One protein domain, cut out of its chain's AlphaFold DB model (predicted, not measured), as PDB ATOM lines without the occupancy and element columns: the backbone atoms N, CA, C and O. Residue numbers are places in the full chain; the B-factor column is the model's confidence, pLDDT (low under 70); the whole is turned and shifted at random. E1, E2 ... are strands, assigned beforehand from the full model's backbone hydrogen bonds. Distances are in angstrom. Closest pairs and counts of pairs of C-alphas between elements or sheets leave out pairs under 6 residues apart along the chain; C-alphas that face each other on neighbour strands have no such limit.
ATOM      1  N   THR A  38      48.536  16.573  18.428       79.44
ATOM      2  CA  THR A  38      49.473  15.525  17.996       79.44
ATOM      3  C   THR A  38      49.750  14.525  19.099       79.44
ATOM      4  O   THR A  38      49.748  14.872  20.277       79.44
ATOM      5  N   PHE A  39      50.045  13.290  18.712       75.56
ATOM      6  CA  PHE A  39      50.343  12.221  19.650       75.56
ATOM      7  C   PHE A  39      51.178  11.120  19.013       75.56
ATOM      8  O   PHE A  39      51.182  10.940  17.791       75.56
ATOM      9  N   THR A  40      51.913  10.400  19.858       78.19
ATOM     10  CA  THR A  40      52.842   9.355  19.430       78.19
ATOM     11  C   THR A  40      52.249   7.959  19.557       78.19
ATOM     12  O   THR A  40      51.484   7.670  20.477       78.19
ATOM     13  N   PHE A  41      52.647   7.080  18.641       77.62
ATOM     14  CA  PHE A  41      52.319   5.662  18.651       77.62
ATOM     15  C   PHE A  41      53.537   4.799  18.381       77.62
ATOM     16  O   PHE A  41      54.430   5.166  17.611       77.62
ATOM     17  N   SER A  42      53.511   3.592  18.931       75.62
ATOM     18  CA  SER A  42      54.447   2.545  18.543       75.62
ATOM     19  C   SER A  42      53.821   1.162  18.671       75.62
ATOM     20  O   SER A  42      52.888   0.945  19.440       75.62
ATOM     21  N   ILE A  43      54.348   0.218  17.897       77.69
ATOM     22  CA  ILE A  43      54.078  -1.207  18.068       77.69
ATOM     23  C   ILE A  43      55.395  -1.853  18.454       77.69
ATOM     24  O   ILE A  43      56.395  -1.685  17.756       77.69
ATOM     25  N   ALA A  44      55.397  -2.599  19.550       73.50
ATOM     26  CA  ALA A  44      56.574  -3.269  20.067       73.50
ATOM     27  C   ALA A  44      56.354  -4.782  20.144       73.50
ATOM     28  O   ALA A  44      55.327  -5.270  20.615       73.50
ATOM     29  N   GLY A  45      57.340  -5.534  19.662       69.69
ATOM     30  CA  GLY A  45      57.418  -6.981  19.801       69.69
ATOM     31  C   GLY A  45      58.437  -7.347  20.871       69.69
ATOM     32  O   GLY A  45      59.537  -6.798  20.895       69.69
ATOM     33  N   PHE A  46      58.100  -8.304  21.729       72.12
ATOM     34  CA  PHE A  46      58.954  -8.738  22.831       72.12
ATOM     35  C   PHE A  46      59.139 -10.241  22.841       72.12
ATOM     36  O   PHE A  46      58.246 -11.009  22.481       72.12
ATOM     37  N   ASN A  47      60.278 -10.653  23.382       72.38
ATOM     38  CA  ASN A  47      60.420 -11.961  23.985       72.38
ATOM     39  C   ASN A  47      60.166 -11.835  25.490       72.38
ATOM     40  O   ASN A  47      60.996 -11.315  26.235       72.38
ATOM     41  N   SER A  48      59.015 -12.313  25.948       67.38
ATOM     42  CA  SER A  48      58.615 -12.218  27.354       67.38
ATOM     43  C   SER A  48      59.478 -13.063  28.301       67.38
ATOM     44  O   SER A  48      59.480 -12.796  29.499       67.38
ATOM     45  N   ALA A  49      60.243 -14.040  27.793       71.50
ATOM     46  CA  ALA A  49      61.151 -14.853  28.603       71.50
ATOM     47  C   ALA A  49      62.508 -14.171  28.845       71.50
ATOM     48  O   ALA A  49      63.070 -14.311  29.929       71.50
ATOM     49  N   SER A  50      63.040 -13.434  27.862       71.19
ATOM     50  CA  SER A  50      64.309 -12.700  28.001       71.19
ATOM     51  C   SER A  50      64.136 -11.229  28.385       71.19
ATOM     52  O   SER A  50      65.114 -10.577  28.742       71.19
ATOM     53  N   GLY A  51      62.916 -10.687  28.282       67.00
ATOM     54  CA  GLY A  51      62.625  -9.265  28.483       67.00
ATOM     55  C   GLY A  51      63.151  -8.359  27.363       67.00
ATOM     56  O   GLY A  51      63.132  -7.140  27.497       67.00
ATOM     57  N   THR A  52      63.643  -8.933  26.263       70.44
ATOM     58  CA  THR A  52      64.174  -8.175  25.122       70.44
ATOM     59  C   THR A  52      63.025  -7.719  24.224       70.44
ATOM     60  O   THR A  52      62.237  -8.554  23.776       70.44
ATOM     61  N   GLY A  53      62.933  -6.413  23.958       67.31
ATOM     62  CA  GLY A  53      61.904  -5.803  23.113       67.31
ATOM     63  C   GLY A  53      62.483  -5.056  21.914       67.31
ATOM     64  O   GLY A  53      63.628  -4.613  21.941       67.31
ATOM     65  N   TYR A  54      61.676  -4.912  20.867       69.88
ATOM     66  CA  TYR A  54      61.988  -4.125  19.675       69.88
ATOM     67  C   TYR A  54      60.752  -3.369  19.218       69.88
ATOM     68  O   TYR A  54      59.661  -3.938  19.177       69.88
ATOM     69  N   ILE A  55      60.934  -2.121  18.791       67.38
ATOM     70  CA  ILE A  55      59.900  -1.429  18.026       67.38
ATOM     71  C   ILE A  55      59.835  -2.069  16.641       67.38
ATOM     72  O   ILE A  55      60.835  -2.210  15.935       67.38
ATOM     73  N   LEU A  56      58.635  -2.482  16.267       70.31
ATOM     74  CA  LEU A  56      58.317  -3.056  14.974       70.31
ATOM     75  C   LEU A  56      57.990  -1.902  14.028       70.31
ATOM     76  O   LEU A  56      56.824  -1.587  13.798       70.31
ATOM     77  N   GLY A  57      59.036  -1.240  13.532       72.81
ATOM     78  CA  GLY A  57      58.930  -0.047  12.690       72.81
ATOM     79  C   GLY A  57      59.608   1.177  13.304       72.81
ATOM     80  O   GLY A  57      60.567   1.052  14.066       72.81
ATOM     81  N   SER A  58      59.102   2.361  12.970       69.31
ATOM     82  CA  SER A  58      59.474   3.632  13.603       69.31
ATOM     83  C   SER A  58      58.401   4.092  14.591       69.31
ATOM     84  O   SER A  58      57.222   3.791  14.410       69.31
ATOM     85  N   GLY A  59      58.784   4.877  15.602       72.69
ATOM     86  CA  GLY A  59      57.808   5.679  16.344       72.69
ATOM     87  C   GLY A  59      57.097   6.635  15.386       72.69
ATOM     88  O   GLY A  59      57.742   7.247  14.531       72.69
ATOM     89  N   LEU A  60      55.773   6.717  15.484       79.62
ATOM     90  CA  LEU A  60      54.946   7.528  14.597       79.62
ATOM     91  C   LEU A  60      54.310   8.674  15.364       79.62
ATOM     92  O   LEU A  60      53.838   8.479  16.477       79.62
ATOM     93  N   ILE A  61      54.266   9.848  14.742       83.75
ATOM     94  CA  ILE A  61      53.511  11.000  15.233       83.75
ATOM     95  C   ILE A  61      52.300  11.150  14.322       83.75
ATOM     96  O   ILE A  61      52.457  11.302  13.113       83.75
ATOM     97  N   SER A  62      51.109  11.104  14.906       85.44
ATOM     98  CA  SER A  62      49.845  11.326  14.209       85.44
ATOM     99  C   SER A  62      49.136  12.550  14.777       85.44
ATOM    100  O   SER A  62      49.490  13.075  15.832       85.44
ATOM    101  N   THR A  63      48.112  12.993  14.064       86.94
ATOM    102  CA  THR A  63      47.243  14.113  14.418       86.94
ATOM    103  C   THR A  63      45.858  13.580  14.728       86.94
ATOM    104  O   THR A  63      45.281  12.833  13.934       86.94
ATOM    105  N   PHE A  64      45.328  13.966  15.880       86.31
ATOM    106  CA  PHE A  64      44.030  13.556  16.358       86.31
ATOM    107  C   PHE A  64      42.912  14.056  15.445       86.31
ATOM    108  O   PHE A  64      42.987  15.155  14.887       86.31
ATOM    109  N   GLY A  65      41.880  13.227  15.273       87.81
ATOM    110  CA  GLY A  65      40.750  13.516  14.392       87.81
ATOM    111  C   GLY A  65      41.033  13.257  12.910       87.81
ATOM    112  O   GLY A  65      40.256  13.692  12.059       87.81
ATOM    113  N   GLN A  66      42.138  12.585  12.572       90.94
ATOM    114  CA  GLN A  66      42.505  12.263  11.191       90.94
ATOM    115  C   GLN A  66      42.743  10.767  10.988       90.94
ATOM    116  O   GLN A  66      43.026  10.017  11.921       90.94
ATOM    117  N   THR A  67      42.654  10.344   9.725       94.88
ATOM    118  CA  THR A  67      43.206   9.065   9.266       94.88
ATOM    119  C   THR A  67      44.470   9.333   8.463       94.88
ATOM    120  O   THR A  67      44.422  10.047   7.464       94.88
ATOM    121  N   GLN A  68      45.591   8.770   8.903       94.44
ATOM    122  CA  GLN A  68      46.911   8.952   8.306       94.44
ATOM    123  C   GLN A  68      47.530   7.599   7.977       94.44
ATOM    124  O   GLN A  68      47.557   6.699   8.816       94.44
ATOM    125  N   THR A  69      48.054   7.466   6.761       95.56
ATOM    126  CA  THR A  69      48.801   6.281   6.333       95.56
ATOM    127  C   THR A  69      50.280   6.629   6.226       95.56
ATOM    128  O   THR A  69      50.676   7.488   5.439       95.56
ATOM    129  N   PHE A  70      51.094   5.936   7.014       92.75
ATOM    130  CA  PHE A  70      52.543   6.049   7.035       92.75
ATOM    131  C   PHE A  70      53.132   4.939   6.171       92.75
ATOM    132  O   PHE A  70      53.160   3.771   6.570       92.75
ATOM    133  N   ALA A  71      53.571   5.316   4.973       93.62
ATOM    134  CA  ALA A  71      54.106   4.375   4.003       93.62
ATOM    135  C   ALA A  71      55.412   3.743   4.505       93.62
ATOM    136  O   ALA A  71      56.315   4.454   4.948       93.62
ATOM    137  N   ALA A  72      55.511   2.416   4.415       90.06
ATOM    138  CA  ALA A  72      56.680   1.631   4.813       90.06
ATOM    139  C   ALA A  72      57.220   1.884   6.238       90.06
ATOM    140  O   ALA A  72      58.393   1.628   6.517       90.06
ATOM    141  N   ALA A  73      56.374   2.368   7.151       86.62
ATOM    142  CA  ALA A  73      56.751   2.638   8.537       86.62
ATOM    143  C   ALA A  73      56.798   1.385   9.422       86.62
ATOM    144  O   ALA A  73      57.379   1.410  10.508       86.62
ATOM    145  N   GLY A  74      56.158   0.304   8.980       84.44
ATOM    146  CA  GLY A  74      55.996  -0.923   9.735       84.44
ATOM    147  C   GLY A  74      57.042  -1.992   9.477       84.44
ATOM    148  O   GLY A  74      57.898  -1.887   8.596       84.44
ATOM    149  N   TYR A  75      56.944  -3.081  10.242       84.12
ATOM    150  CA  TYR A  75      57.801  -4.250  10.055       84.12
ATOM    151  C   TYR A  75      57.734  -4.765   8.607       84.12
ATOM    152  O   TYR A  75      56.651  -4.880   8.032       84.12
ATOM    153  N   ASN A  76      58.901  -5.074   8.027       86.19
ATOM    154  CA  ASN A  76      59.082  -5.437   6.614       86.19
ATOM    155  C   ASN A  76      58.591  -4.379   5.606       86.19
ATOM    156  O   ASN A  76      58.248  -4.722   4.476       86.19
ATOM    157  N   GLY A  77      58.578  -3.097   5.989       86.75
ATOM    158  CA  GLY A  77      58.185  -2.004   5.099       86.75
ATOM    159  C   GLY A  77      56.685  -1.974   4.814       86.75
ATOM    160  O   GLY A  77      56.275  -1.531   3.746       86.75
ATOM    161  N   GLN A  78      55.868  -2.467   5.746       89.12
ATOM    162  CA  GLN A  78      54.413  -2.378   5.652       89.12
ATOM    163  C   GLN A  78      53.915  -0.968   5.968       89.12
ATOM    164  O   GLN A  78      54.515  -0.243   6.764       89.12
ATOM    165  N   ASP A  79      52.778  -0.608   5.386       92.44
ATOM    166  CA  ASP A  79      52.106   0.649   5.691       92.44
ATOM    167  C   ASP A  79      51.349   0.538   7.014       92.44
ATOM    168  O   ASP A  79      50.624  -0.433   7.246       92.44
ATOM    169  N   TYR A  80      51.477   1.556   7.861       92.12
ATOM    170  CA  TYR A  80      50.653   1.709   9.059       92.12
ATOM    171  C   TYR A  80      49.572   2.745   8.792       92.12
ATOM    172  O   TYR A  80      49.875   3.881   8.443       92.12
ATOM    173  N   THR A  81      48.308   2.362   8.958       94.19
ATOM    174  CA  THR A  81      47.173   3.288   8.903       94.19
ATOM    175  C   THR A  81      46.663   3.539  10.307       94.19
ATOM    176  O   THR A  81      46.218   2.616  10.989       94.19
ATOM    177  N   ILE A  82      46.739   4.798  10.720       91.81
ATOM    178  CA  ILE A  82      46.321   5.285  12.026       91.81
ATOM    179  C   ILE A  82      45.069   6.125  11.843       91.81
ATOM    180  O   ILE A  82      45.064   7.051  11.037       91.81
ATOM    181  N   SER A  83      44.035   5.839  12.621       92.56
ATOM    182  CA  SER A  83      42.825   6.652  12.688       92.56
ATOM    183  C   SER A  83      42.555   7.035  14.129       92.56
ATOM    184  O   SER A  83      42.687   6.208  15.028       92.56
ATOM    185  N   SER A  84      42.118   8.266  14.351       91.06
ATOM    186  CA  SER A  84      41.515   8.654  15.619       91.06
ATOM    187  C   SER A  84      40.361   9.612  15.411       91.06
ATOM    188  O   SER A  84      40.313  10.358  14.431       91.06
ATOM    189  N   TRP A  85      39.396   9.536  16.313       90.88
ATOM    190  CA  TRP A  85      38.208  10.371  16.299       90.88
ATOM    191  C   TRP A  85      37.617  10.447  17.698       90.88
ATOM    192  O   TRP A  85      37.932   9.644  18.572       90.88
ATOM    193  N   GLU A  86      36.715  11.395  17.882       89.25
ATOM    194  CA  GLU A  86      36.043  11.639  19.146       89.25
ATOM    195  C   GLU A  86      34.533  11.500  18.967       89.25
ATOM    196  O   GLU A  86      33.970  11.844  17.921       89.25
ATOM    197  N   VAL A  87      33.866  11.003  20.005       89.50
ATOM    198  CA  VAL A  87      32.417  11.086  20.150       89.50
ATOM    199  C   VAL A  87      32.104  11.828  21.444       89.50
ATOM    200  O   VAL A  87      32.251  11.288  22.540       89.50
ATOM    201  N   VAL A  88      31.627  13.065  21.306       87.56
ATOM    202  CA  VAL A  88      31.195  13.891  22.438       87.56
ATOM    203  C   VAL A  88      29.741  13.571  22.774       87.56
ATOM    204  O   VAL A  88      28.818  13.853  22.006       87.56
ATOM    205  N   GLY A  89      29.531  12.957  23.934       86.31
ATOM    206  CA  GLY A  89      28.218  12.724  24.520       86.31
ATOM    207  C   GLY A  89      27.776  13.867  25.433       86.31
ATOM    208  O   GLY A  89      28.488  14.843  25.661       86.31
ATOM    209  N   ALA A  90      26.581  13.732  26.016       83.25
ATOM    210  CA  ALA A  90      26.023  14.760  26.899       83.25
ATOM    211  C   ALA A  90      26.852  14.977  28.182       83.25
ATOM    212  O   ALA A  90      26.977  16.106  28.649       83.25
ATOM    213  N   SER A  91      27.406  13.906  28.757       83.12
ATOM    214  CA  SER A  91      28.149  13.936  30.030       83.12
ATOM    215  C   SER A  91      29.564  13.368  29.949       83.12
ATOM    216  O   SER A  91      30.333  13.504  30.898       83.12
ATOM    217  N   THR A  92      29.890  12.691  28.855       87.50
ATOM    218  CA  THR A  92      31.175  12.026  28.652       87.50
ATOM    219  C   THR A  92      31.630  12.189  27.219       87.50
ATOM    220  O   THR A  92      30.801  12.172  26.306       87.50
ATOM    221  N   THR A  93      32.938  12.228  27.047       87.50
ATOM    222  CA  THR A  93      33.611  12.141  25.764       87.50
ATOM    223  C   THR A  93      34.248  10.767  25.666       87.50
ATOM    224  O   THR A  93      34.810  10.272  26.647       87.50
ATOM    225  N   THR A  94      34.151  10.151  24.490       88.56
ATOM    226  CA  THR A  94      34.908   8.948  24.158       88.56
ATOM    227  C   THR A  94      35.847   9.239  23.002       88.56
ATOM    228  O   THR A  94      35.397   9.466  21.877       88.56
ATOM    229  N   ASP A  95      37.142   9.146  23.275       87.81
ATOM    230  CA  ASP A  95      38.166   9.158  22.244       87.81
ATOM    231  C   ASP A  95      38.400   7.747  21.740       87.81
ATOM    232  O   ASP A  95      38.522   6.801  22.522       87.81
ATOM    233  N   TYR A  96      38.496   7.621  20.428       89.88
ATOM    234  CA  TYR A  96      38.768   6.380  19.737       89.88
ATOM    235  C   TYR A  96      40.030   6.497  18.922       89.88
ATOM    236  O   TYR A  96      40.338   7.523  18.311       89.88
ATOM    237  N   PHE A  97      40.719   5.377  18.850       89.75
ATOM    238  CA  PHE A  97      41.993   5.306  18.193       89.75
ATOM    239  C   PHE A  97      42.223   3.905  17.672       89.75
ATOM    240  O   PHE A  97      41.839   2.907  18.285       89.75
ATOM    241  N   LYS A  98      42.888   3.854  16.533       91.25
ATOM    242  CA  LYS A  98      43.100   2.642  15.778       91.25
ATOM    243  C   LYS A  98      44.441   2.717  15.084       91.25
ATOM    244  O   LYS A  98      44.750   3.728  14.456       91.25
ATOM    245  N   ILE A  99      45.186   1.624  15.127       90.56
ATOM    246  CA  ILE A  99      46.274   1.366  14.188       90.56
ATOM    247  C   ILE A  99      45.980   0.070  13.449       90.56
ATOM    248  O   ILE A  99      45.475  -0.894  14.021       90.56
ATOM    249  N   SER A 100      46.296   0.047  12.161       92.56
ATOM    250  CA  SER A 100      46.097  -1.122  11.316       92.56
ATOM    251  C   SER A 100      47.182  -1.265  10.263       92.56
ATOM    252  O   SER A 100      47.805  -0.284   9.850       92.56
ATOM    253  N   THR A 101      47.374  -2.497   9.809       90.06
ATOM    254  CA  THR A 101      48.179  -2.853   8.639       90.06
ATOM    255  C   THR A 101      47.308  -3.522   7.578       90.06
ATOM    256  O   THR A 101      46.328  -4.181   7.925       90.06
ATOM    257  N   PRO A 102      47.666  -3.439   6.282       87.25
ATOM    258  CA  PRO A 102      46.987  -4.197   5.226       87.25
ATOM    259  C   PRO A 102      47.087  -5.722   5.399       87.25
ATOM    260  O   PRO A 102      46.231  -6.463   4.921       87.25
ATOM    261  N   ALA A 103      48.158  -6.185   6.048       86.31
ATOM    262  CA  ALA A 103      48.361  -7.568   6.457       86.31
ATOM    263  C   ALA A 103      48.621  -7.612   7.971       86.31
ATOM    264  O   ALA A 103      48.010  -6.851   8.711       86.31
ATOM    265  N   ASN A 104      49.509  -8.483   8.449       87.25
ATOM    266  CA  ASN A 104      49.778  -8.633   9.879       87.25
ATOM    267  C   ASN A 104      50.936  -7.743  10.325       87.25
ATOM    268  O   ASN A 104      51.959  -7.687   9.639       87.25
ATOM    269  N   PHE A 105      50.843  -7.169  11.525       85.31
ATOM    270  CA  PHE A 105      51.937  -6.393  12.120       85.31
ATOM    271  C   PHE A 105      53.249  -7.178  12.178       85.31
ATOM    272  O   PHE A 105      54.322  -6.613  11.989       85.31
ATOM    273  N   ILE A 106      53.168  -8.497  12.374       81.81
ATOM    274  CA  ILE A 106      54.302  -9.408  12.245       81.81
ATOM    275  C   ILE A 106      53.900 -10.570  11.343       81.81
ATOM    276  O   ILE A 106      52.860 -11.200  11.535       81.81
ATOM    277  N   THR A 107      54.740 -10.872  10.358       76.94
ATOM    278  CA  THR A 107      54.539 -11.983   9.414       76.94
ATOM    279  C   THR A 107      55.449 -13.182   9.698       76.94
ATOM    280  O   THR A 107      55.409 -14.172   8.972       76.94
ATOM    281  N   SER A 108      56.292 -13.097  10.727       77.38
ATOM    282  CA  SER A 108      57.259 -14.111  11.149       77.38
ATOM    283  C   SER A 108      57.157 -14.389  12.649       77.38
ATOM    284  O   SER A 108      56.680 -13.576  13.432       77.38
ATOM    285  N   THR A 109      57.648 -15.550  13.075       79.31
ATOM    286  CA  THR A 109      57.735 -15.914  14.500       79.31
ATOM    287  C   THR A 109      58.946 -15.298  15.195       79.31
ATOM    288  O   THR A 109      59.029 -15.299  16.424       79.31
ATOM    289  N   THR A 110      59.893 -14.790  14.404       81.69
ATOM    290  CA  THR A 110      61.145 -14.203  14.864       81.69
ATOM    291  C   THR A 110      61.414 -12.867  14.177       81.69
ATOM    292  O   THR A 110      61.143 -12.694  12.987       81.69
ATOM    293  N   VAL A 111      61.994 -11.927  14.919       78.50
ATOM    294  CA  VAL A 111      62.491 -10.642  14.413       78.50
ATOM    295  C   VAL A 111      63.938 -10.509  14.863       78.50
ATOM    296  O   VAL A 111      64.240 -10.705  16.037       78.50
ATOM    297  N   ASN A 112      64.855 -10.251  13.925       79.62
ATOM    298  CA  ASN A 112      66.300 -10.175  14.193       79.62
ATOM    299  C   ASN A 112      66.852 -11.386  14.983       79.62
ATOM    300  O   ASN A 112      67.714 -11.244  15.843       79.62
ATOM    301  N   GLY A 113      66.334 -12.588  14.701       80.25
ATOM    302  CA  GLY A 113      66.746 -13.833  15.364       80.25
ATOM    303  C   GLY A 113      66.102 -14.094  16.730       80.25
ATOM    304  O   GLY A 113      66.360 -15.139  17.320       80.25
ATOM    305  N   ILE A 114      65.240 -13.201  17.218       78.12
ATOM    306  CA  ILE A 114      64.559 -13.337  18.508       78.12
ATOM    307  C   ILE A 114      63.113 -13.744  18.292       78.12
ATOM    308  O   ILE A 114      62.390 -13.111  17.526       78.12
ATOM    309  N   THR A 115      62.683 -14.795  18.988       85.38
ATOM    310  CA  THR A 115      61.285 -15.228  18.994       85.38
ATOM    311  C   THR A 115      60.412 -14.175  19.649       85.38
ATOM    312  O   THR A 115      60.649 -13.815  20.804       85.38
ATOM    313  N   ILE A 116      59.382 -13.733  18.933       82.31
ATOM    314  CA  ILE A 116      58.392 -12.802  19.464       82.31
ATOM    315  C   ILE A 116      57.286 -13.602  20.147       82.31
ATOM    316  O   ILE A 116      56.638 -14.444  19.526       82.31
ATOM    317  N   THR A 117      57.095 -13.352  21.436       79.75
ATOM    318  CA  THR A 117      56.100 -14.014  22.290       79.75
ATOM    319  C   THR A 117      55.135 -13.029  22.946       79.75
ATOM    320  O   THR A 117      54.139 -13.442  23.537       79.75
ATOM    321  N   ALA A 118      55.389 -11.724  22.823       79.94
ATOM    322  CA  ALA A 118      54.407 -10.696  23.118       79.94
ATOM    323  C   ALA A 118      54.405  -9.606  22.042       79.94
ATOM    324  O   ALA A 118      55.454  -9.257  21.503       79.94
ATOM    325  N   LEU A 119      53.222  -9.080  21.738       81.50
ATOM    326  CA  LEU A 119      53.030  -7.914  20.881       81.50
ATOM    327  C   LEU A 119      52.219  -6.896  21.665       81.50
ATOM    328  O   LEU A 119      51.186  -7.259  22.225       81.50
ATOM    329  N   GLN A 120      52.688  -5.658  21.689       81.56
ATOM    330  CA  GLN A 120      52.044  -4.554  22.379       81.56
ATOM    331  C   GLN A 120      51.937  -3.363  21.443       81.56
ATOM    332  O   GLN A 120      52.837  -3.099  20.642       81.56
ATOM    333  N   PHE A 121      50.842  -2.646  21.569       78.44
ATOM    334  CA  PHE A 121      50.645  -1.355  20.959       78.44
ATOM    335  C   PHE A 121      50.556  -0.299  22.055       78.44
ATOM    336  O   PHE A 121      49.827  -0.483  23.033       78.44
ATOM    337  N   ASP A 122      51.305   0.782  21.861       76.06
ATOM    338  CA  ASP A 122      51.477   1.857  22.825       76.06
ATOM    339  C   ASP A 122      51.083   3.206  22.219       76.06
ATOM    340  O   ASP A 122      51.428   3.514  21.072       76.06
ATOM    341  N   ILE A 123      50.437   4.039  23.036       74.69
ATOM    342  CA  ILE A 123      50.206   5.464  22.765       74.69
ATOM    343  C   ILE A 123      50.936   6.286  23.810       74.69
ATOM    344  O   ILE A 123      50.819   6.019  25.010       74.69
ATOM    345  N   GLY A 124      51.663   7.302  23.357       73.06
ATOM    346  CA  GLY A 124      52.595   8.044  24.192       73.06
ATOM    347  C   GLY A 124      53.895   7.265  24.399       73.06
ATOM    348  O   GLY A 124      54.505   6.790  23.442       73.06
ATOM    349  N   THR A 125      54.353   7.138  25.650       56.16
ATOM    350  CA  THR A 125      55.631   6.467  25.941       56.16
ATOM    351  C   THR A 125      55.600   4.994  25.553       56.16
ATOM    352  O   THR A 125      54.869   4.209  26.156       56.16
ATOM    353  N   ALA A 126      56.464   4.625  24.607       50.81
ATOM    354  CA  ALA A 126      56.747   3.242  24.259       50.81
ATOM    355  C   ALA A 126      57.328   2.486  25.465       50.81
ATOM    356  O   ALA A 126      58.301   2.927  26.083       50.81
ATOM    357  N   ASN A 127      56.784   1.309  25.763       51.12
ATOM    358  CA  ASN A 127      57.345   0.380  26.741       51.12
ATOM    359  C   ASN A 127      58.398  -0.515  26.073       51.12
ATOM    360  O   ASN A 127      58.269  -1.731  26.057       51.12
ATOM    361  N   SER A 128      59.463   0.050  25.500       43.31
ATOM    362  CA  SER A 128      60.542  -0.745  24.888       43.31
ATOM    363  C   SER A 128      61.896  -0.462  25.548       43.31
ATOM    364  O   SER A 128      62.478   0.599  25.339       43.31
ATOM    365  N   GLY A 129      62.427  -1.412  26.327       41.97
ATOM    366  CA  GLY A 129      63.857  -1.455  26.690       41.97
ATOM    367  C   GLY A 129      64.657  -2.195  25.606       41.97
ATOM    368  O   GLY A 129      64.096  -3.057  24.942       41.97
ATOM    369  N   VAL A 130      65.942  -1.964  25.325       37.16
ATOM    370  CA  VAL A 130      66.962  -0.992  25.763       37.16
ATOM    371  C   VAL A 130      67.419  -0.242  24.500       37.16
ATOM    372  O   VAL A 130      67.670  -0.888  23.486       37.16
ATOM    373  N   GLY A 131      67.573   1.088  24.559       44.75
ATOM    374  CA  GLY A 131      68.089   1.904  23.442       44.75
ATOM    375  C   GLY A 131      67.037   2.630  22.592       44.75
ATOM    376  O   GLY A 131      67.334   2.994  21.459       44.75
ATOM    377  N   VAL A 132      65.830   2.844  23.118       48.62
ATOM    378  CA  VAL A 132      64.793   3.661  22.473       48.62
ATOM    379  C   VAL A 132      64.715   5.015  23.172       48.62
ATOM    380  O   VAL A 132      64.652   5.059  24.400       48.62
ATOM    381  N   ASP A 133      64.724   6.100  22.393       38.38
ATOM    382  CA  ASP A 133      64.454   7.450  22.893       38.38
ATOM    383  C   ASP A 133      63.054   7.491  23.520       38.38
ATOM    384  O   ASP A 133      62.027   7.471  22.842       38.38
ATOM    385  N   THR A 134      63.015   7.531  24.848       43.41
ATOM    386  CA  THR A 134      61.812   7.804  25.630       43.41
ATOM    387  C   THR A 134      61.541   9.311  25.597       43.41
ATOM    388  O   THR A 134      62.010  10.044  26.467       43.41
ATOM    389  N   GLY A 135      60.812   9.780  24.585       41.19
ATOM    390  CA  GLY A 135      60.237  11.131  24.526       41.19
ATOM    391  C   GLY A 135      58.711  11.020  24.491       41.19
ATOM    392  O   GLY A 135      58.143  10.661  23.472       41.19
ATOM    393  N   ALA A 136      58.021  11.030  25.629       50.16
ATOM    394  CA  ALA A 136      57.573  12.227  26.352       50.16
ATOM    395  C   ALA A 136      56.325  12.929  25.780       50.16
ATOM    396  O   ALA A 136      55.843  13.843  26.444       50.16
ATOM    397  N   ASP A 137      55.745  12.458  24.670       54.44
ATOM    398  CA  ASP A 137      54.567  13.108  24.071       54.44
ATOM    399  C   ASP A 137      53.306  12.230  24.176       54.44
ATOM    400  O   ASP A 137      52.869  11.636  23.180       54.44
ATOM    401  N   PRO A 138      52.719  12.090  25.385       64.62
ATOM    402  CA  PRO A 138      51.395  11.500  25.527       64.62
ATOM    403  C   PRO A 138      50.365  12.364  24.784       64.62
ATOM    404  O   PRO A 138      50.610  13.549  24.529       64.62
ATOM    405  N   LEU A 139      49.196  11.798  24.452       70.00
ATOM    406  CA  LEU A 139      48.115  12.633  23.931       70.00
ATOM    407  C   LEU A 139      47.779  13.679  24.991       70.00
ATOM    408  O   LEU A 139      47.426  13.334  26.121       70.00
ATOM    409  N   SER A 140      47.976  14.941  24.633       68.88
ATOM    410  CA  SER A 140      47.829  16.065  25.546       68.88
ATOM    411  C   SER A 140      46.406  16.592  25.478       68.88
ATOM    412  O   SER A 140      45.874  16.822  24.399       68.88
ATOM    413  N   LEU A 141      45.811  16.767  26.648       67.81
ATOM    414  CA  LEU A 141      44.478  17.299  26.858       67.81
ATOM    415  C   LEU A 141      44.574  18.765  27.264       67.81
ATOM    416  O   LEU A 141      45.549  19.207  27.881       67.81
ATOM    417  N   THR A 142      43.507  19.505  26.995       70.69
ATOM    418  CA  THR A 142      43.370  20.894  27.448       70.69
ATOM    419  C   THR A 142      42.866  21.009  28.893       70.69
ATOM    420  O   THR A 142      43.149  22.011  29.556       70.69
ATOM    421  N   SER A 143      42.205  19.967  29.415       70.50
ATOM    422  CA  SER A 143      41.701  19.887  30.793       70.50
ATOM    423  C   SER A 143      42.104  18.583  31.476       70.50
ATOM    424  O   SER A 143      42.296  17.549  30.839       70.50
ATOM    425  N   ALA A 144      42.253  18.626  32.800       72.25
ATOM    426  CA  ALA A 144      42.643  17.455  33.573       72.25
ATOM    427  C   ALA A 144      41.465  16.485  33.749       72.25
ATOM    428  O   ALA A 144      40.414  16.875  34.262       72.25
ATOM    429  N   ILE A 145      41.674  15.207  33.429       75.62
ATOM    430  CA  ILE A 145      40.717  14.132  33.710       75.62
ATOM    431  C   ILE A 145      41.061  13.432  35.029       75.62
ATOM    432  O   ILE A 145      42.209  13.085  35.301       75.62
ATOM    433  N   SER A 146      40.058  13.238  35.886       72.12
ATOM    434  CA  SER A 146      40.215  12.605  37.210       72.12
ATOM    435  C   SER A 146      39.756  11.148  37.247       72.12
ATOM    436  O   SER A 146      40.110  10.401  38.157       72.12
ATOM    437  N   SER A 147      38.968  10.736  36.255       81.06
ATOM    438  CA  SER A 147      38.500   9.367  36.081       81.06
ATOM    439  C   SER A 147      38.301   9.079  34.601       81.06
ATOM    440  O   SER A 147      37.917   9.967  33.838       81.06
ATOM    441  N   TYR A 148      38.559   7.838  34.214       85.00
ATOM    442  CA  TYR A 148      38.343   7.355  32.861       85.00
ATOM    443  C   TYR A 148      37.966   5.872  32.903       85.00
ATOM    444  O   TYR A 148      38.202   5.171  33.889       85.00
ATOM    445  N   THR A 149      37.407   5.388  31.803       88.94
ATOM    446  CA  THR A 149      37.286   3.961  31.496       88.94
ATOM    447  C   THR A 149      37.981   3.700  30.169       88.94
ATOM    448  O   THR A 149      37.933   4.544  29.278       88.94
ATOM    449  N   SER A 150      38.666   2.564  30.046       89.06
ATOM    450  CA  SER A 150      39.388   2.198  28.827       89.06
ATOM    451  C   SER A 150      39.021   0.788  28.396       89.06
ATOM    452  O   SER A 150      38.898  -0.118  29.223       89.06
ATOM    453  N   THR A 151      38.804   0.606  27.099       91.69
ATOM    454  CA  THR A 151      38.536  -0.695  26.478       91.69
ATOM    455  C   THR A 151      39.340  -0.797  25.196       91.69
ATOM    456  O   THR A 151      39.372   0.152  24.414       91.69
ATOM    457  N   GLY A 152      39.984  -1.944  25.004       89.88
ATOM    458  CA  GLY A 152      40.851  -2.245  23.873       89.88
ATOM    459  C   GLY A 152      40.367  -3.474  23.119       89.88
ATOM    460  O   GLY A 152      39.814  -4.387  23.732       89.88
ATOM    461  N   ASN A 153      40.548  -3.498  21.805       90.69
ATOM    462  CA  ASN A 153      40.151  -4.581  20.924       90.69
ATOM    463  C   ASN A 153      41.304  -4.938  19.981       90.69
ATOM    464  O   ASN A 153      41.764  -4.102  19.205       90.69
ATOM    465  N   ILE A 154      41.669  -6.218  19.953       90.00
ATOM    466  CA  ILE A 154      42.654  -6.764  19.014       90.00
ATOM    467  C   ILE A 154      41.919  -7.565  17.947       90.00
ATOM    468  O   ILE A 154      41.204  -8.516  18.280       90.00
ATOM    469  N   VAL A 155      42.119  -7.212  16.675       90.69
ATOM    470  CA  VAL A 155      41.545  -7.944  15.537       90.69
ATOM    471  C   VAL A 155      42.611  -8.828  14.903       90.69
ATOM    472  O   VAL A 155      43.713  -8.373  14.576       90.69
ATOM    473  N   TYR A 156      42.294 -10.113  14.744       88.38
ATOM    474  CA  TYR A 156      43.244 -11.102  14.251       88.38
ATOM    475  C   TYR A 156      42.605 -12.177  13.369       88.38
ATOM    476  O   TYR A 156      41.411 -12.481  13.448       88.38
ATOM    477  N   GLY A 157      43.451 -12.821  12.563       82.81
ATOM    478  CA  GLY A 157      43.046 -13.938  11.712       82.81
ATOM    479  C   GLY A 157      42.263 -13.494  10.475       82.81
ATOM    480  O   GLY A 157      41.854 -12.349  10.349       82.81
ATOM    481  N   ALA A 158      42.030 -14.429   9.552       75.00
ATOM    482  CA  ALA A 158      41.347 -14.140   8.285       75.00
ATOM    483  C   ALA A 158      39.843 -13.833   8.436       75.00
ATOM    484  O   ALA A 158      39.230 -13.297   7.519       75.00
ATOM    485  N   ALA A 159      39.246 -14.201   9.572       80.62
ATOM    486  CA  ALA A 159      37.842 -13.939   9.885       80.62
ATOM    487  C   ALA A 159      37.638 -12.650  10.705       80.62
ATOM    488  O   ALA A 159      36.514 -12.387  11.125       80.62
ATOM    489  N   ASN A 160      38.703 -11.875  10.947       85.44
ATOM    490  CA  ASN A 160      38.693 -10.666  11.774       85.44
ATOM    491  C   ASN A 160      38.066 -10.903  13.155       85.44
ATOM    492  O   ASN A 160      37.199 -10.158  13.612       85.44
ATOM    493  N   THR A 161      38.491 -11.981  13.815       88.00
ATOM    494  CA  THR A 161      38.046 -12.289  15.174       88.00
ATOM    495  C   THR A 161      38.569 -11.218  16.128       88.00
ATOM    496  O   THR A 161      39.701 -10.759  15.980       88.00
ATOM    497  N   VAL A 162      37.756 -10.833  17.115       89.19
ATOM    498  CA  VAL A 162      38.063  -9.740  18.047       89.19
ATOM    499  C   VAL A 162      38.245 -10.277  19.466       89.19
ATOM    500  O   VAL A 162      37.377 -10.989  19.973       89.19
ATOM    501  N   PHE A 163      39.343  -9.900  20.120       86.12
ATOM    502  CA  PHE A 163      39.495 -10.006  21.574       86.12
ATOM    503  C   PHE A 163      39.311  -8.640  22.213       86.12
ATOM    504  O   PHE A 163      39.971  -7.695  21.796       86.12
ATOM    505  N   THR A 164      38.483  -8.556  23.251       89.00
ATOM    506  CA  THR A 164      38.336  -7.340  24.058       89.00
ATOM    507  C   THR A 164      39.161  -7.451  25.334       89.00
ATOM    508  O   THR A 164      39.137  -8.475  26.016       89.00
ATOM    509  N   LEU A 165      39.886  -6.386  25.650       86.44
ATOM    510  CA  LEU A 165      40.811  -6.263  26.767       86.44
ATOM    511  C   LEU A 165      40.535  -4.964  27.532       86.44
ATOM    512  O   LEU A 165      39.881  -4.044  27.039       86.44
ATOM    513  N   THR A 166      41.078  -4.880  28.744       86.62
ATOM    514  CA  THR A 166      41.186  -3.623  29.492       86.62
ATOM    515  C   THR A 166      42.629  -3.134  29.373       86.62
ATOM    516  O   THR A 166      43.506  -3.739  29.996       86.62
ATOM    517  N   PRO A 167      42.904  -2.094  28.566       82.38
ATOM    518  CA  PRO A 167      44.252  -1.565  28.405       82.38
ATOM    519  C   PRO A 167      44.786  -1.030  29.730       82.38
ATOM    520  O   PRO A 167      44.033  -0.482  30.542       82.38
ATOM    521  N   ASN A 168      46.098  -1.138  29.931       76.62
ATOM    522  CA  ASN A 168      46.742  -0.391  31.003       76.62
ATOM    523  C   ASN A 168      46.815   1.069  30.564       76.62
ATOM    524  O   ASN A 168      47.460   1.361  29.561       76.62
ATOM    525  N   VAL A 169      46.149   1.960  31.296       77.62
ATOM    526  CA  VAL A 169      46.177   3.397  31.040       77.62
ATOM    527  C   VAL A 169      46.783   4.110  32.238       77.62
ATOM    528  O   VAL A 169      46.412   3.875  33.389       77.62
ATOM    529  N   THR A 170      47.714   5.017  31.978       77.75
ATOM    530  CA  THR A 170      48.299   5.880  33.005       77.75
ATOM    531  C   THR A 170      48.034   7.331  32.652       77.75
ATOM    532  O   THR A 170      48.303   7.758  31.533       77.75
ATOM    533  N   LEU A 171      47.521   8.098  33.615       76.50
ATOM    534  CA  LEU A 171      47.401   9.546  33.486       76.50
ATOM    535  C   LEU A 171      48.696  10.217  33.931       76.50
ATOM    536  O   LEU A 171      49.246   9.870  34.978       76.50
ATOM    537  N   THR A 172      49.163  11.207  33.177       71.00
ATOM    538  CA  THR A 172      50.360  11.979  33.534       71.00
ATOM    539  C   THR A 172      50.079  13.481  33.532       71.00
ATOM    540  O   THR A 172      48.990  13.922  33.158       71.00
ATOM    541  N   ASN A 173      51.033  14.272  34.032       71.38
ATOM    542  CA  ASN A 173      50.935  15.733  34.116       71.38
ATOM    543  C   ASN A 173      49.638  16.228  34.798       71.38
ATOM    544  O   ASN A 173      48.918  17.070  34.274       71.38
ATOM    545  N   GLY A 174      49.290  15.637  35.946       70.56
ATOM    546  CA  GLY A 174      48.090  16.024  36.696       70.56
ATOM    547  C   GLY A 174      46.761  15.626  36.043       70.56
ATOM    548  O   GLY A 174      45.743  16.227  36.366       70.56
ATOM    549  N   GLY A 175      46.759  14.635  35.144       68.94
ATOM    550  CA  GLY A 175      45.556  14.195  34.430       68.94
ATOM    551  C   GLY A 175      45.372  14.849  33.064       68.94
ATOM    552  O   GLY A 175      44.345  14.638  32.438       68.94
ATOM    553  N   LEU A 176      46.345  15.634  32.597       66.75
ATOM    554  CA  LEU A 176      46.291  16.341  31.313       66.75
ATOM    555  C   LEU A 176      46.767  15.498  30.133       66.75
ATOM    556  O   LEU A 176      46.932  16.009  29.038       66.75
ATOM    557  N   SER A 177      47.082  14.229  30.348       70.81
ATOM    558  CA  SER A 177      47.505  13.351  29.268       70.81
ATOM    559  C   SER A 177      47.400  11.896  29.684       70.81
ATOM    560  O   SER A 177      47.434  11.598  30.884       70.81
ATOM    561  N   PHE A 178      47.315  10.995  28.709       72.81
ATOM    562  CA  PHE A 178      47.353   9.563  28.969       72.81
ATOM    563  C   PHE A 178      48.390   8.839  28.116       72.81
ATOM    564  O   PHE A 178      48.733   9.247  27.005       72.81
ATOM    565  N   THR A 179      48.834   7.706  28.642       74.62
ATOM    566  CA  THR A 179      49.511   6.655  27.891       74.62
ATOM    567  C   THR A 179      48.702   5.380  28.030       74.62
ATOM    568  O   THR A 179      48.124   5.134  29.093       74.62
ATOM    569  N   ALA A 180      48.601   4.597  26.960       74.50
ATOM    570  CA  ALA A 180      47.872   3.338  26.994       74.50
ATOM    571  C   ALA A 180      48.658   2.232  26.304       74.50
ATOM    572  O   ALA A 180      49.357   2.491  25.327       74.50
ATOM    573  N   ALA A 181      48.512   1.021  26.828       73.50
ATOM    574  CA  ALA A 181      49.125  -0.181  26.297       73.50
ATOM    575  C   ALA A 181      48.109  -1.322  26.228       73.50
ATOM    576  O   ALA A 181      47.459  -1.653  27.229       73.50
ATOM    577  N   GLU A 182      48.020  -1.968  25.069       77.69
ATOM    578  CA  GLU A 182      47.313  -3.236  24.901       77.69
ATOM    579  C   GLU A 182      48.167  -4.239  24.136       77.69
ATOM    580  O   GLU A 182      48.980  -3.872  23.292       77.69
ATOM    581  N   GLY A 183      48.012  -5.525  24.440       77.81
ATOM    582  CA  GLY A 183      48.844  -6.540  23.822       77.81
ATOM    583  C   GLY A 183      48.447  -7.965  24.162       77.81
ATOM    584  O   GLY A 183      47.647  -8.222  25.059       77.81
ATOM    585  N   VAL A 184      49.048  -8.902  23.436       78.38
ATOM    586  CA  VAL A 184      48.938 -10.341  23.689       78.38
ATOM    587  C   VAL A 184      50.299 -10.848  24.131       78.38
ATOM    588  O   VAL A 184      51.308 -10.501  23.525       78.38
ATOM    589  N   ASN A 185      50.324 -11.705  25.150       80.44
ATOM    590  CA  ASN A 185      51.507 -12.448  25.567       80.44
ATOM    591  C   ASN A 185      51.169 -13.941  25.571       80.44
ATOM    592  O   ASN A 185      50.300 -14.389  26.316       80.44
ATOM    593  N   THR A 186      51.853 -14.712  24.733       76.12
ATOM    594  CA  THR A 186      51.669 -16.163  24.590       76.12
ATOM    595  C   THR A 186      52.609 -16.964  25.501       76.12
ATOM    596  O   THR A 186      52.824 -18.163  25.301       76.12
ATOM    597  N   GLY A 187      53.193 -16.314  26.511       79.25
ATOM    598  CA  GLY A 187      54.186 -16.891  27.406       79.25
ATOM    599  C   GLY A 187      55.467 -17.209  26.645       79.25
ATOM    600  O   GLY A 187      56.079 -16.335  26.044       79.25
ATOM    601  N   THR A 188      55.876 -18.472  26.643       78.12
ATOM    602  CA  THR A 188      57.074 -18.928  25.920       78.12
ATOM    603  C   THR A 188      56.800 -19.319  24.468       78.12
ATOM    604  O   THR A 188      57.740 -19.585  23.718       78.12
ATOM    605  N   SER A 189      55.531 -19.372  24.056       81.06
ATOM    606  CA  SER A 189      55.160 -19.743  22.689       81.06
ATOM    607  C   SER A 189      55.337 -18.558  21.751       81.06
ATOM    608  O   SER A 189      55.037 -17.428  22.127       81.06
ATOM    609  N   ALA A 190      55.786 -18.806  20.522       77.75
ATOM    610  CA  ALA A 190      55.866 -17.762  19.508       77.75
ATOM    611  C   ALA A 190      54.470 -17.267  19.104       77.75
ATOM    612  O   ALA A 190      53.533 -18.060  18.976       77.75
ATOM    613  N   ILE A 191      54.359 -15.976  18.795       75.81
ATOM    614  CA  ILE A 191      53.206 -15.411  18.093       75.81
ATOM    615  C   ILE A 191      53.329 -15.822  16.619       75.81
ATOM    616  O   ILE A 191      53.871 -15.104  15.790       75.81
ATOM    617  N   SER A 192      52.909 -17.049  16.301       65.62
ATOM    618  CA  SER A 192      53.004 -17.634  14.952       65.62
ATOM    619  C   SER A 192      51.658 -17.806  14.247       65.62
ATOM    620  O   SER A 192      51.624 -18.041  13.043       65.62
ATOM    621  N   GLY A 193      50.551 -17.678  14.987       60.75
ATOM    622  CA  GLY A 193      49.185 -17.883  14.488       60.75
ATOM    623  C   GLY A 193      48.233 -16.702  14.697       60.75
ATOM    624  O   GLY A 193      47.114 -16.732  14.188       60.75
ATOM    625  N   PHE A 194      48.655 -15.655  15.410       65.00
ATOM    626  CA  PHE A 194      47.859 -14.438  15.549       65.00
ATOM    627  C   PHE A 194      48.258 -13.469  14.443       65.00
ATOM    628  O   PHE A 194      49.201 -12.693  14.562       65.00
ATOM    629  N   ALA A 195      47.524 -13.565  13.340       79.94
ATOM    630  CA  ALA A 195      47.542 -12.628  12.228       79.94
ATOM    631  C   ALA A 195      46.891 -11.295  12.655       79.94
ATOM    632  O   ALA A 195      45.795 -10.963  12.199       79.94
ATOM    633  N   ILE A 196      47.508 -10.617  13.631       86.25
ATOM    634  CA  ILE A 196      47.018  -9.358  14.194       86.25
ATOM    635  C   ILE A 196      47.267  -8.269  13.166       86.25
ATOM    636  O   ILE A 196      48.411  -8.043  12.774       86.25
ATOM    637  N   HIS A 197      46.199  -7.607  12.754       88.56
ATOM    638  CA  HIS A 197      46.242  -6.551  11.748       88.56
ATOM    639  C   HIS A 197      45.626  -5.247  12.250       88.56
ATOM    640  O   HIS A 197      45.708  -4.237  11.556       88.56
ATOM    641  N   GLU A 198      45.024  -5.250  13.444       91.75
ATOM    642  CA  GLU A 198      44.422  -4.056  14.021       91.75
ATOM    643  C   GLU A 198      44.459  -4.068  15.551       91.75
ATOM    644  O   GLU A 198      44.127  -5.071  16.190       91.75
ATOM    645  N   PHE A 199      44.829  -2.917  16.106       90.94
ATOM    646  CA  PHE A 199      44.658  -2.549  17.506       90.94
ATOM    647  C   PHE A 199      43.691  -1.373  17.558       90.94
ATOM    648  O   PHE A 199      43.832  -0.422  16.783       90.94
ATOM    649  N   ASN A 200      42.708  -1.442  18.446       91.06
ATOM    650  CA  ASN A 200      41.728  -0.387  18.654       91.06
ATOM    651  C   ASN A 200      41.586  -0.136  20.137       91.06
ATOM    652  O   ASN A 200      41.365  -1.070  20.895       91.06
ATOM    653  N   PHE A 201      41.545   1.119  20.542       89.25
ATOM    654  CA  PHE A 201      41.220   1.458  21.912       89.25
ATOM    655  C   PHE A 201      40.264   2.633  21.962       89.25
ATOM    656  O   PHE A 201      40.200   3.475  21.063       89.25
ATOM    657  N   SER A 202      39.492   2.648  23.038       89.62
ATOM    658  CA  SER A 202      38.610   3.747  23.375       89.62
ATOM    659  C   SER A 202      38.823   4.140  24.822       89.62
ATOM    660  O   SER A 202      38.934   3.273  25.694       89.62
ATOM    661  N   ILE A 203      38.886   5.441  25.069       87.19
ATOM    662  CA  ILE A 203      39.015   6.010  26.404       87.19
ATOM    663  C   ILE A 203      37.831   6.939  26.596       87.19
ATOM    664  O   ILE A 203      37.638   7.877  25.834       87.19
ATOM    665  N   THR A 204      37.016   6.645  27.602       88.88
ATOM    666  CA  THR A 204      35.858   7.465  27.950       88.88
ATOM    667  C   THR A 204      36.113   8.180  29.260       88.88
ATOM    668  O   THR A 204      36.440   7.535  30.260       88.88
ATOM    669  N   TYR A 205      35.915   9.491  29.273       86.19
ATOM    670  CA  TYR A 205      36.076  10.346  30.443       86.19
ATOM    671  C   TYR A 205      34.911  11.329  30.562       86.19
ATOM    672  O   TYR A 205      34.133  11.534  29.629       86.19
ATOM    673  N   ALA A 206      34.736  11.883  31.761       84.56
ATOM    674  CA  ALA A 206      33.706  12.882  32.007       84.56
ATOM    675  C   ALA A 206      34.055  14.188  31.290       84.56
ATOM    676  O   ALA A 206      35.203  14.618  31.332       84.56
ATOM    677  N   ASN A 207      33.050  14.827  30.695       80.19
ATOM    678  CA  ASN A 207      33.220  16.135  30.072       80.19
ATOM    679  C   ASN A 207      33.704  17.160  31.100       80.19
ATOM    680  O   ASN A 207      33.252  17.144  32.254       80.19
TER     681      ASN A 207
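This is residues 38 to 207 of the 239 residues of the protein "PEP-CTERM domain-containing protein" of Roseateles depolymerans (UniProt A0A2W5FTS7). Two twisted sheets lie face to face as a sandwich, their strands crossed at 48 degrees. One is a row of six antiparallel strands, E4 E5 E6 E12 E8 E9; in the other, E1, E7 and E11 run side by side, with E10 beside E11 and the short E2 and E3 both along the far side of E1. The printed part has 170 residues, with no named helix and twelve strands, E1 to E12 along the chain, and its class is all strand. It is compact, with a radius of gyration of the C-alphas of 15.6 A and spans of 48 by 36 by 30 A.

The unbranched sheet runs E4, residues 67 to 70, E5, 80 to 88, E6, 92 to 100, E12, 196 to 206, E8, 148 to 156, and E9, 161 to 165. E4, E5 and E6 form a meander, each strand the antiparallel neighbour of the one before, with N 68 and O 82 2.8 A apart and N 85 and O 96 3.0 A apart. E12 is an inner strand: N 95 and O 203 of E6 and E12 are 2.9 A apart, and N 153 and O 200 of E8 and E12 are 2.7 A apart. E8 and E9 are a hairpin, with N 154 and O 163 2.9 A apart. In the branched sheet, E1, residues 38 to 47, has E2, 52 to 55, and E3, 60 to 63, on one side and E7, 118 to 123, on the other side. N 45 and O 54, N 39 and O 62, and N 44 and O 120 are within hydrogen-bond range at 2.9, 2.9 and 2.8 A. E11, residues 177 to 185, is antiparallel to E7, with N 121 and O 182 2.8 A apart, and forms a hairpin with E10, 168 to 172, with N 170 and O 179 2.9 A apart. Between the sheets, the closest C-alphas of E8 and E11, Gly 152 and Glu 182, are 6.6 A apart. E9 runs on into E10 at 49 degrees.

E1 begins at C-alpha 38, (49.473, 15.525, 17.996), and measures 30.2 A. E12 measures 31.5 A and ends at C-alpha 206, (33.706, 12.882, 32.007). E5, E6, E8 and E11 measure 26.6, 26.4, 26.7 and 26.4 A.

The C-alphas farthest apart, Ala 90 and Gly 113, are 51.1 A apart. The printed part has no cut. The links E6 to E7 and E7 to E8 are long. Mean pLDDT of the printed part is 78.6; 28 residues are under 70, among them 125 to 138.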